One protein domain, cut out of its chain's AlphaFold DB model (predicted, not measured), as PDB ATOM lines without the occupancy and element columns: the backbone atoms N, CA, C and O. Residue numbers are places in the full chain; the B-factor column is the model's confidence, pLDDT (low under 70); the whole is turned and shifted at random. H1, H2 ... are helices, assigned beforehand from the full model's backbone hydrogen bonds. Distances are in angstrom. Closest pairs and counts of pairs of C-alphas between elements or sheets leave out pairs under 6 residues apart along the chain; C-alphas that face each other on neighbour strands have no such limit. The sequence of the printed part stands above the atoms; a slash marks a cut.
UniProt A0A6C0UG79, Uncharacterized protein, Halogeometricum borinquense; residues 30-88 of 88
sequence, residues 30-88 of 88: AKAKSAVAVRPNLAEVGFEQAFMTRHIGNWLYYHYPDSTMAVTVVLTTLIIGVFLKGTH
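AT A GLANCE: This is residues 30 to 88 of the 88 residues of an uncharacterized protein of Halogeometricum borinquense (UniProt A0A6C0UG79). One long helix, H5, forms an arm on a small compact head of four short helices; residues 70 to 88, of which 70 to 85 belong to H5, stick out free. In the head H3 and H4 make a hairpin, and H1 crosses H4. The printed part has 59 residues with five named helices, H1 to H5 in order, and no named strand; the class is all helix. The whole is loose, with a radius of gyration of the C-alphas of 14.8 A, and the arm makes the length of its 49 by 21 by 17 A spans.

HOW THE PARTS SIT: H5, residues 65 to 85, touches H4, residues 56 to 63, only at the corner by their link and only just, with 3 pairs of C-alphas within 8 A. H5 touches H4 with residues 68 to 69 alone; the closest C-alphas, those of Tyr 61 and Thr 68, are 5.8 A apart, and the two helices stand at a steep tilt of 49 degrees, opposite ways. H4 is the hub, touching four helices. H1, residues 30 to 38, touches it about perpendicular at 84 degrees, the closest C-alphas being Ala 32 and Asn 58, 4.4 A. H3, residues 47 to 52, forms a helical hairpin with H4 at a shallow tilt of 20 degrees, opposite ways; the closest C-alphas, of Ala 50 and Ile 56, are 4.9 A apart. H2, residues 40 to 43, only just touches H4, with 3 pairs of C-alphas within 8 A, the closest those of Ala 43 and Tyr 62 at 7.7 A. H1 and H2 only just touch, only at the corner, with 3 such pairs, the closest Val 36 and Leu 42 at 5.7 A. H5 is apart from H1, H2 and H3. Every O i to N i+4 pair is within hydrogen-bond range in H1, H3, H4 and H5; H2 is too short for such a pair.

IN THESE COORDINATES: H5 measures 29.7 A from C-alpha 65 to C-alpha 85 at (-47.187, -29.010, 90.225). H1, 12.5 A, begins at C-alpha 30 (-60.111, -5.838, 73.389). H4 is 10.4 A, H3 8.8 A and H2 5.9 A long.

THE WHOLE: The C-alphas of Asn 41 and His 88, the two farthest apart, are 48.9 A apart. The printed part has no cut, and its four links are tight. The mean pLDDT of the printed part is 89.7; residues 86 to 88 are under 70.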
ATOM      1  N   ALA A  30     -60.205  -6.396  74.735       94.31
ATOM      2  CA  ALA A  30     -60.111  -5.838  73.389       94.31
ATOM      3  C   ALA A  30     -61.259  -6.341  72.502       94.31
ATOM      4  O   ALA A  30     -61.967  -5.534  71.904       94.31
ATOM      5  N   LYS A  31     -61.512  -7.656  72.486       93.12
ATOM      6  CA  LYS A  31     -62.614  -8.262  71.721       93.12
ATOM      7  C   LYS A  31     -63.979  -7.713  72.129       93.12
ATOM      8  O   LYS A  31     -64.784  -7.404  71.255       93.12
ATOM      9  N   ALA A  32     -64.224  -7.556  73.429       93.12
ATOM     10  CA  ALA A  32     -65.468  -7.000  73.951       93.12
ATOM     11  C   ALA A  32     -65.702  -5.562  73.467       93.12
ATOM     12  O   ALA A  32     -66.768  -5.252  72.936       93.12
ATOM     13  N   LYS A  33     -64.678  -4.703  73.565       93.88
ATOM     14  CA  LYS A  33     -64.744  -3.325  73.057       93.88
ATOM     15  C   LYS A  33     -64.996  -3.282  71.550       93.88
ATOM     16  O   LYS A  33     -65.857  -2.532  71.105       93.88
ATOM     17  N   SER A  34     -64.290  -4.105  70.776       92.81
ATOM     18  CA  SER A  34     -64.473  -4.178  69.323       92.81
ATOM     19  C   SER A  34     -65.873  -4.659  68.936       92.81
ATOM     20  O   SER A  34     -66.464  -4.132  68.000       92.81
ATOM     21  N   ALA A  35     -66.433  -5.630  69.663       90.69
ATOM     22  CA  ALA A  35     -67.782  -6.127  69.409       90.69
ATOM     23  C   ALA A  35     -68.838  -5.029  69.607       90.69
ATOM     24  O   ALA A  35     -69.706  -4.860  68.750       90.69
ATOM     25  N   VAL A  36     -68.722  -4.247  70.684       91.25
ATOM     26  CA  VAL A  36     -69.606  -3.100  70.937       91.25
ATOM     27  C   VAL A  36     -69.389  -1.988  69.910       91.25
ATOM     28  O   VAL A  36     -70.355  -1.387  69.457       91.25
ATOM     29  N   ALA A  37     -68.152  -1.749  69.466       93.12
ATOM     30  CA  ALA A  37     -67.880  -0.754  68.429       93.12
ATOM     31  C   ALA A  37     -68.573  -1.081  67.093       93.12
ATOM     32  O   ALA A  37     -69.052  -0.180  66.411       93.12
ATOM     33  N   VAL A  38     -68.657  -2.365  66.723       93.25
ATOM     34  CA  VAL A  38     -69.357  -2.807  65.502       93.25
ATOM     35  C   VAL A  38     -70.874  -2.879  65.712       93.25
ATOM     36  O   VAL A  38     -71.635  -2.658  64.772       93.25
ATOM     37  N   ARG A  39     -71.333  -3.214  66.924       90.50
ATOM     38  CA  ARG A  39     -72.756  -3.353  67.273       90.50
ATOM     39  C   ARG A  39     -73.032  -2.684  68.627       90.50
ATOM     40  O   ARG A  39     -73.035  -3.382  69.644       90.50
ATOM     41  N   PRO A  40     -73.295  -1.365  68.649       89.88
ATOM     42  CA  PRO A  40     -73.468  -0.601  69.889       89.88
ATOM     43  C   PRO A  40     -74.561  -1.161  70.801       89.88
ATOM     44  O   PRO A  40     -74.413  -1.168  72.017       89.88
ATOM     45  N   ASN A  41     -75.602  -1.737  70.200       87.88
ATOM     46  CA  ASN A  41     -76.749  -2.343  70.870       87.88
ATOM     47  C   ASN A  41     -76.333  -3.437  71.875       87.88
ATOM     48  O   ASN A  41     -77.066  -3.707  72.817       87.88
ATOM     49  N   LEU A  42     -75.164  -4.069  71.694       86.56
ATOM     50  CA  LEU A  42     -74.635  -5.078  72.620       86.56
ATOM     51  C   LEU A  42     -74.293  -4.511  74.006       86.56
ATOM     52  O   LEU A  42     -74.260  -5.281  74.960       86.56
ATOM     53  N   ALA A  43     -74.049  -3.202  74.125       87.94
ATOM     54  CA  ALA A  43     -73.793  -2.537  75.406       87.94
ATOM     55  C   ALA A  43     -75.049  -2.402  76.282       87.94
ATOM     56  O   ALA A  43     -74.938  -2.184  77.485       87.94
ATOM     57  N   GLU A  44     -76.233  -2.513  75.681       90.81
ATOM     58  CA  GLU A  44     -77.526  -2.364  76.361       90.81
ATOM     59  C   GLU A  44     -78.157  -3.719  76.713       90.81
ATOM     60  O   GLU A  44     -79.165  -3.788  77.413       90.81
ATOM     61  N   VAL A  45     -77.563  -4.815  76.232       90.94
ATOM     62  CA  VAL A  45     -78.061  -6.171  76.459       90.94
ATOM     63  C   VAL A  45     -77.926  -6.534  77.939       90.94
ATOM     64  O   VAL A  45     -76.860  -6.393  78.537       90.94
ATOM     65  N   GLY A  46     -79.002  -7.053  78.532       92.38
ATOM     66  CA  GLY A  46     -78.987  -7.561  79.903       92.38
ATOM     67  C   GLY A  46     -78.175  -8.854  80.055       92.38
ATOM     68  O   GLY A  46     -77.990  -9.615  79.103       92.38
ATOM     69  N   PHE A  47     -77.735  -9.144  81.282       90.38
ATOM     70  CA  PHE A  47     -76.919 -10.324  81.605       90.38
ATOM     71  C   PHE A  47     -77.523 -11.649  81.106       90.38
ATOM     72  O   PHE A  47     -76.832 -12.454  80.485       90.38
ATOM     73  N   GLU A  48     -78.821 -11.867  81.338       93.50
ATOM     74  CA  GLU A  48     -79.513 -13.103  80.949       93.50
ATOM     75  C   GLU A  48     -79.486 -13.322  79.431       93.50
ATOM     76  O   GLU A  48     -79.180 -14.412  78.949       93.50
ATOM     77  N   GLN A  49     -79.721 -12.266  78.655       91.56
ATOM     78  CA  GLN A  49     -79.682 -12.344  77.201       91.56
ATOM     79  C   GLN A  49     -78.252 -12.588  76.697       91.56
ATOM     80  O   GLN A  49     -78.053 -13.380  75.773       91.56
ATOM     81  N   ALA A  50     -77.238 -11.988  77.329       90.25
ATOM     82  CA  ALA A  50     -75.837 -12.285  77.029       90.25
ATOM     83  C   ALA A  50     -75.466 -13.749  77.341       90.25
ATOM     84  O   ALA A  50     -74.680 -14.359  76.608       90.25
ATOM     85  N   PHE A  51     -76.056 -14.332  78.390       92.56
ATOM     86  CA  PHE A  51     -75.888 -15.740  78.745       92.56
ATOM     87  C   PHE A  51     -76.536 -16.664  77.706       92.56
ATOM     88  O   PHE A  51     -75.853 -17.520  77.139       92.56
ATOM     89  N   MET A  52     -77.808 -16.432  77.370       93.38
ATOM     90  CA  MET A  52     -78.551 -17.241  76.391       93.38
ATOM     91  C   MET A  52     -77.932 -17.191  74.988       93.38
ATOM     92  O   MET A  52     -77.925 -18.187  74.267       93.38
ATOM     93  N   THR A  53     -77.351 -16.050  74.608       88.69
ATOM     94  CA  THR A  53     -76.696 -15.860  73.302       88.69
ATOM     95  C   THR A  53     -75.223 -16.277  73.279       88.69
ATOM     96  O   THR A  53     -74.551 -16.085  72.270       88.69
ATOM     97  N   ARG A  54     -74.699 -16.875  74.363       88.81
ATOM     98  CA  ARG A  54     -73.293 -17.322  74.484       88.81
ATOM     99  C   ARG A  54     -72.260 -16.203  74.282       88.81
ATOM    100  O   ARG A  54     -71.112 -16.465  73.926       88.81
ATOM    101  N   HIS A  55     -72.634 -14.957  74.564       89.62
ATOM    102  CA  HIS A  55     -71.745 -13.792  74.515       89.62
ATOM    103  C   HIS A  55     -71.367 -13.266  75.907       89.62
ATOM    104  O   HIS A  55     -70.770 -12.195  76.024       89.62
ATOM    105  N   ILE A  56     -71.645 -14.052  76.953       92.12
ATOM    106  CA  ILE A  56     -71.399 -13.717  78.362       92.12
ATOM    107  C   ILE A  56     -69.963 -13.248  78.631       92.12
ATOM    108  O   ILE A  56     -69.765 -12.304  79.381       92.12
ATOM    109  N   GLY A  57     -68.960 -13.839  77.970       89.38
ATOM    110  CA  GLY A  57     -67.563 -13.427  78.126       89.38
ATOM    111  C   GLY A  57     -67.338 -11.985  77.672       89.38
ATOM    112  O   GLY A  57     -66.805 -11.176  78.425       89.38
ATOM    113  N   ASN A  58     -67.809 -11.633  76.472       90.69
ATOM    114  CA  ASN A  58     -67.704 -10.264  75.965       90.69
ATOM    115  C   ASN A  58     -68.483  -9.283  76.848       90.69
ATOM    116  O   ASN A  58     -67.990  -8.195  77.129       90.69
ATOM    117  N   TRP A  59     -69.663  -9.687  77.314       94.12
ATOM    118  CA  TRP A  59     -70.483  -8.884  78.214       94.12
ATOM    119  C   TRP A  59     -69.761  -8.595  79.539       94.12
ATOM    120  O   TRP A  59     -69.643  -7.441  79.944       94.12
ATOM    121  N   LEU A  60     -69.182  -9.623  80.167       94.56
ATOM    122  CA  LEU A  60     -68.422  -9.505  81.413       94.56
ATOM    123  C   LEU A  60     -67.195  -8.599  81.248       94.56
ATOM    124  O   LEU A  60     -66.981  -7.695  82.051       94.56
ATOM    125  N   TYR A  61     -66.431  -8.773  80.167       94.69
ATOM    126  CA  TYR A  61     -65.275  -7.922  79.870       94.69
ATOM    127  C   TYR A  61     -65.638  -6.468  79.555       94.69
ATOM    128  O   TYR A  61     -64.790  -5.587  79.715       94.69
ATOM    129  N   TYR A  62     -66.858  -6.212  79.084       93.50
ATOM    130  CA  TYR A  62     -67.332  -4.864  78.794       93.50
ATOM    131  C   TYR A  62     -67.853  -4.155  80.051       93.50
ATOM    132  O   TYR A  62     -67.404  -3.050  80.346       93.50
ATOM    133  N   HIS A  63     -68.745  -4.797  80.815       94.25
ATOM    134  CA  HIS A  63     -69.375  -4.193  81.996       94.25
ATOM    135  C   HIS A  63     -68.512  -4.263  83.261       94.25
ATOM    136  O   HIS A  63     -68.535  -3.339  84.070       94.25
ATOM    137  N   TYR A  64     -67.728  -5.329  83.429       94.62
ATOM    138  CA  TYR A  64     -66.890  -5.565  84.608       94.62
ATOM    139  C   TYR A  64     -65.445  -5.898  84.207       94.62
ATOM    140  O   TYR A  64     -64.953  -6.986  84.524       94.62
ATOM    141  N   PRO A  65     -64.739  -4.998  83.495       92.12
ATOM    142  CA  PRO A  65     -63.435  -5.294  82.907       92.12
ATOM    143  C   PRO A  65     -62.396  -5.731  83.944       92.12
ATOM    144  O   PRO A  65     -61.695  -6.717  83.722       92.12
ATOM    145  N   ASP A  66     -62.318  -5.031  85.075       94.00
ATOM    146  CA  ASP A  66     -61.270  -5.263  86.070       94.00
ATOM    147  C   ASP A  66     -61.554  -6.530  86.891       94.00
ATOM    148  O   ASP A  66     -60.671  -7.370  87.060       94.00
ATOM    149  N   SER A  67     -62.808  -6.739  87.307       95.62
ATOM    150  CA  SER A  67     -63.224  -7.963  88.006       95.62
ATOM    151  C   SER A  67     -63.078  -9.201  87.122       95.62
ATOM    152  O   SER A  67     -62.564 -10.226  87.563       95.62
ATOM    153  N   THR A  68     -63.479  -9.110  85.850       94.62
ATOM    154  CA  THR A  68     -63.365 -10.224  84.895       94.62
ATOM    155  C   THR A  68     -61.904 -10.541  84.589       94.62
ATOM    156  O   THR A  68     -61.529 -11.712  84.491       94.62
ATOM    157  N   MET A  69     -61.057  -9.512  84.494       95.44
ATOM    158  CA  MET A  69     -59.614  -9.684  84.367       95.44
ATOM    159  C   MET A  69     -59.032 -10.390  85.591       95.44
ATOM    160  O   MET A  69     -58.345 -11.393  85.423       95.44
ATOM    161  N   ALA A  70     -59.346  -9.932  86.804       94.50
ATOM    162  CA  ALA A  70     -58.868 -10.556  88.034       94.50
ATOM    163  C   ALA A  70     -59.265 -12.039  88.114       94.50
ATOM    164  O   ALA A  70     -58.407 -12.888  88.346       94.50
ATOM    165  N   VAL A  71     -60.531 -12.370  87.837       95.69
ATOM    166  CA  VAL A  71     -61.015 -13.761  87.812       95.69
ATOM    167  C   VAL A  71     -60.270 -14.595  86.768       95.69
ATOM    168  O   VAL A  71     -59.837 -15.705  87.065       95.69
ATOM    169  N   THR A  72     -60.067 -14.061  85.563       95.31
ATOM    170  CA  THR A  72     -59.352 -14.768  84.486       95.31
ATOM    171  C   THR A  72     -57.900 -15.035  84.856       95.31
ATOM    172  O   THR A  72     -57.403 -16.140  84.633       95.31
ATOM    173  N   VAL A  73     -57.225 -14.050  85.454       95.75
ATOM    174  CA  VAL A  73     -55.851 -14.196  85.937       95.75
ATOM    175  C   VAL A  73     -55.793 -15.263  87.021       95.75
ATOM    176  O   VAL A  73     -55.053 -16.225  86.865       95.75
ATOM    177  N   VAL A  74     -56.627 -15.155  88.059       95.44
ATOM    178  CA  VAL A  74     -56.657 -16.113  89.173       95.44
ATOM    179  C   VAL A  74     -56.923 -17.533  88.681       95.44
ATOM    180  O   VAL A  74     -56.178 -18.445  89.028       95.44
ATOM    181  N   LEU A  75     -57.938 -17.735  87.838       94.31
ATOM    182  CA  LEU A  75     -58.256 -19.063  87.312       94.31
ATOM    183  C   LEU A  75     -57.103 -19.632  86.484       94.31
ATOM    184  O   LEU A  75     -56.734 -20.786  86.672       94.31
ATOM    185  N   THR A  76     -56.499 -18.827  85.611       93.62
ATOM    186  CA  THR A  76     -55.389 -19.287  84.763       93.62
ATOM    187  C   THR A  76     -54.142 -19.600  85.592       93.62
ATOM    188  O   THR A  76     -53.511 -20.634  85.382       93.62
ATOM    189  N   THR A  77     -53.822 -18.756  86.578       93.31
ATOM    190  CA  THR A  77     -52.763 -18.985  87.569       93.31
ATOM    191  C   THR A  77     -52.957 -20.303  88.301       93.31
ATOM    192  O   THR A  77     -52.013 -21.083  88.400       93.31
ATOM    193  N   LEU A  78     -54.170 -20.570  88.788       92.06
ATOM    194  CA  LEU A  78     -54.472 -21.798  89.517       92.06
ATOM    195  C   LEU A  78     -54.417 -23.024  88.608       92.06
ATOM    196  O   LEU A  78     -53.792 -24.009  88.977       92.06
ATOM    197  N   ILE A  79     -55.015 -22.966  87.417       90.69
ATOM    198  CA  ILE A  79     -55.022 -24.092  86.474       90.69
ATOM    199  C   ILE A  79     -53.592 -24.473  86.093       90.69
ATOM    200  O   ILE A  79     -53.222 -25.637  86.202       90.69
ATOM    201  N   ILE A  80     -52.775 -23.502  85.682       89.06
ATOM    202  CA  ILE A  80     -51.412 -23.765  85.208       89.06
ATOM    203  C   ILE A  80     -50.484 -24.118  86.372       89.06
ATOM    204  O   ILE A  80     -49.723 -25.076  86.266       89.06
ATOM    205  N   GLY A  81     -50.579 -23.405  87.498       85.56
ATOM    206  CA  GLY A  81     -49.772 -23.688  88.685       85.56
ATOM    207  C   GLY A  81     -50.048 -25.072  89.270       85.56
ATOM    208  O   GLY A  81     -49.114 -25.818  89.544       85.56
ATOM    209  N   VAL A  82     -51.323 -25.461  89.399       85.88
ATOM    210  CA  VAL A  82     -51.701 -26.793  89.898       85.88
ATOM    211  C   VAL A  82     -51.351 -27.887  88.891       85.88
ATOM    212  O   VAL A  82     -50.860 -28.936  89.297       85.88
ATOM    213  N   PHE A  83     -51.564 -27.657  87.591       82.75
ATOM    214  CA  PHE A  83     -51.224 -28.636  86.557       82.75
ATOM    215  C   PHE A  83     -49.722 -28.932  86.531       82.75
ATOM    216  O   PHE A  83     -49.339 -30.094  86.576       82.75
ATOM    217  N   LEU A  84     -48.877 -27.894  86.529       77.19
ATOM    218  CA  LEU A  84     -47.422 -28.062  86.515       77.19
ATOM    219  C   LEU A  84     -46.899 -28.687  87.809       77.19
ATOM    220  O   LEU A  84     -45.997 -29.518  87.763       77.19
ATOM    221  N   LYS A  85     -47.506 -28.359  88.953       72.50
ATOM    222  CA  LYS A  85     -47.187 -29.010  90.225       72.50
ATOM    223  C   LYS A  85     -47.544 -30.499  90.237       72.50
ATOM    224  O   LYS A  85     -46.808 -31.290  90.801       72.50
ATOM    225  N   GLY A  86     -48.668 -30.890  89.637       63.97
ATOM    226  CA  GLY A  86     -49.109 -32.288  89.592       63.97
ATOM    227  C   GLY A  86     -48.330 -33.181  88.618       63.97
ATOM    228  O   GLY A  86     -48.550 -34.390  88.611       63.97
ATOM    229  N   THR A  87     -47.464 -32.603  87.779       60.66
ATOM    230  CA  THR A  87     -46.649 -33.329  86.788       60.66
ATOM    231  C   THR A  87     -45.201 -33.586  87.221       60.66
ATOM    232  O   THR A  87     -44.464 -34.224  86.468       60.66
ATOM    233  N   HIS A  88     -44.797 -33.099  88.396       52.59
ATOM    234  CA  HIS A  88     -43.476 -33.292  89.001       52.59
ATOM    235  C   HIS A  88     -43.594 -34.105  90.292       52.59
ATOM    236  O   HIS A  88     -42.642 -34.868  90.568       52.59
TER     237      HIS A  88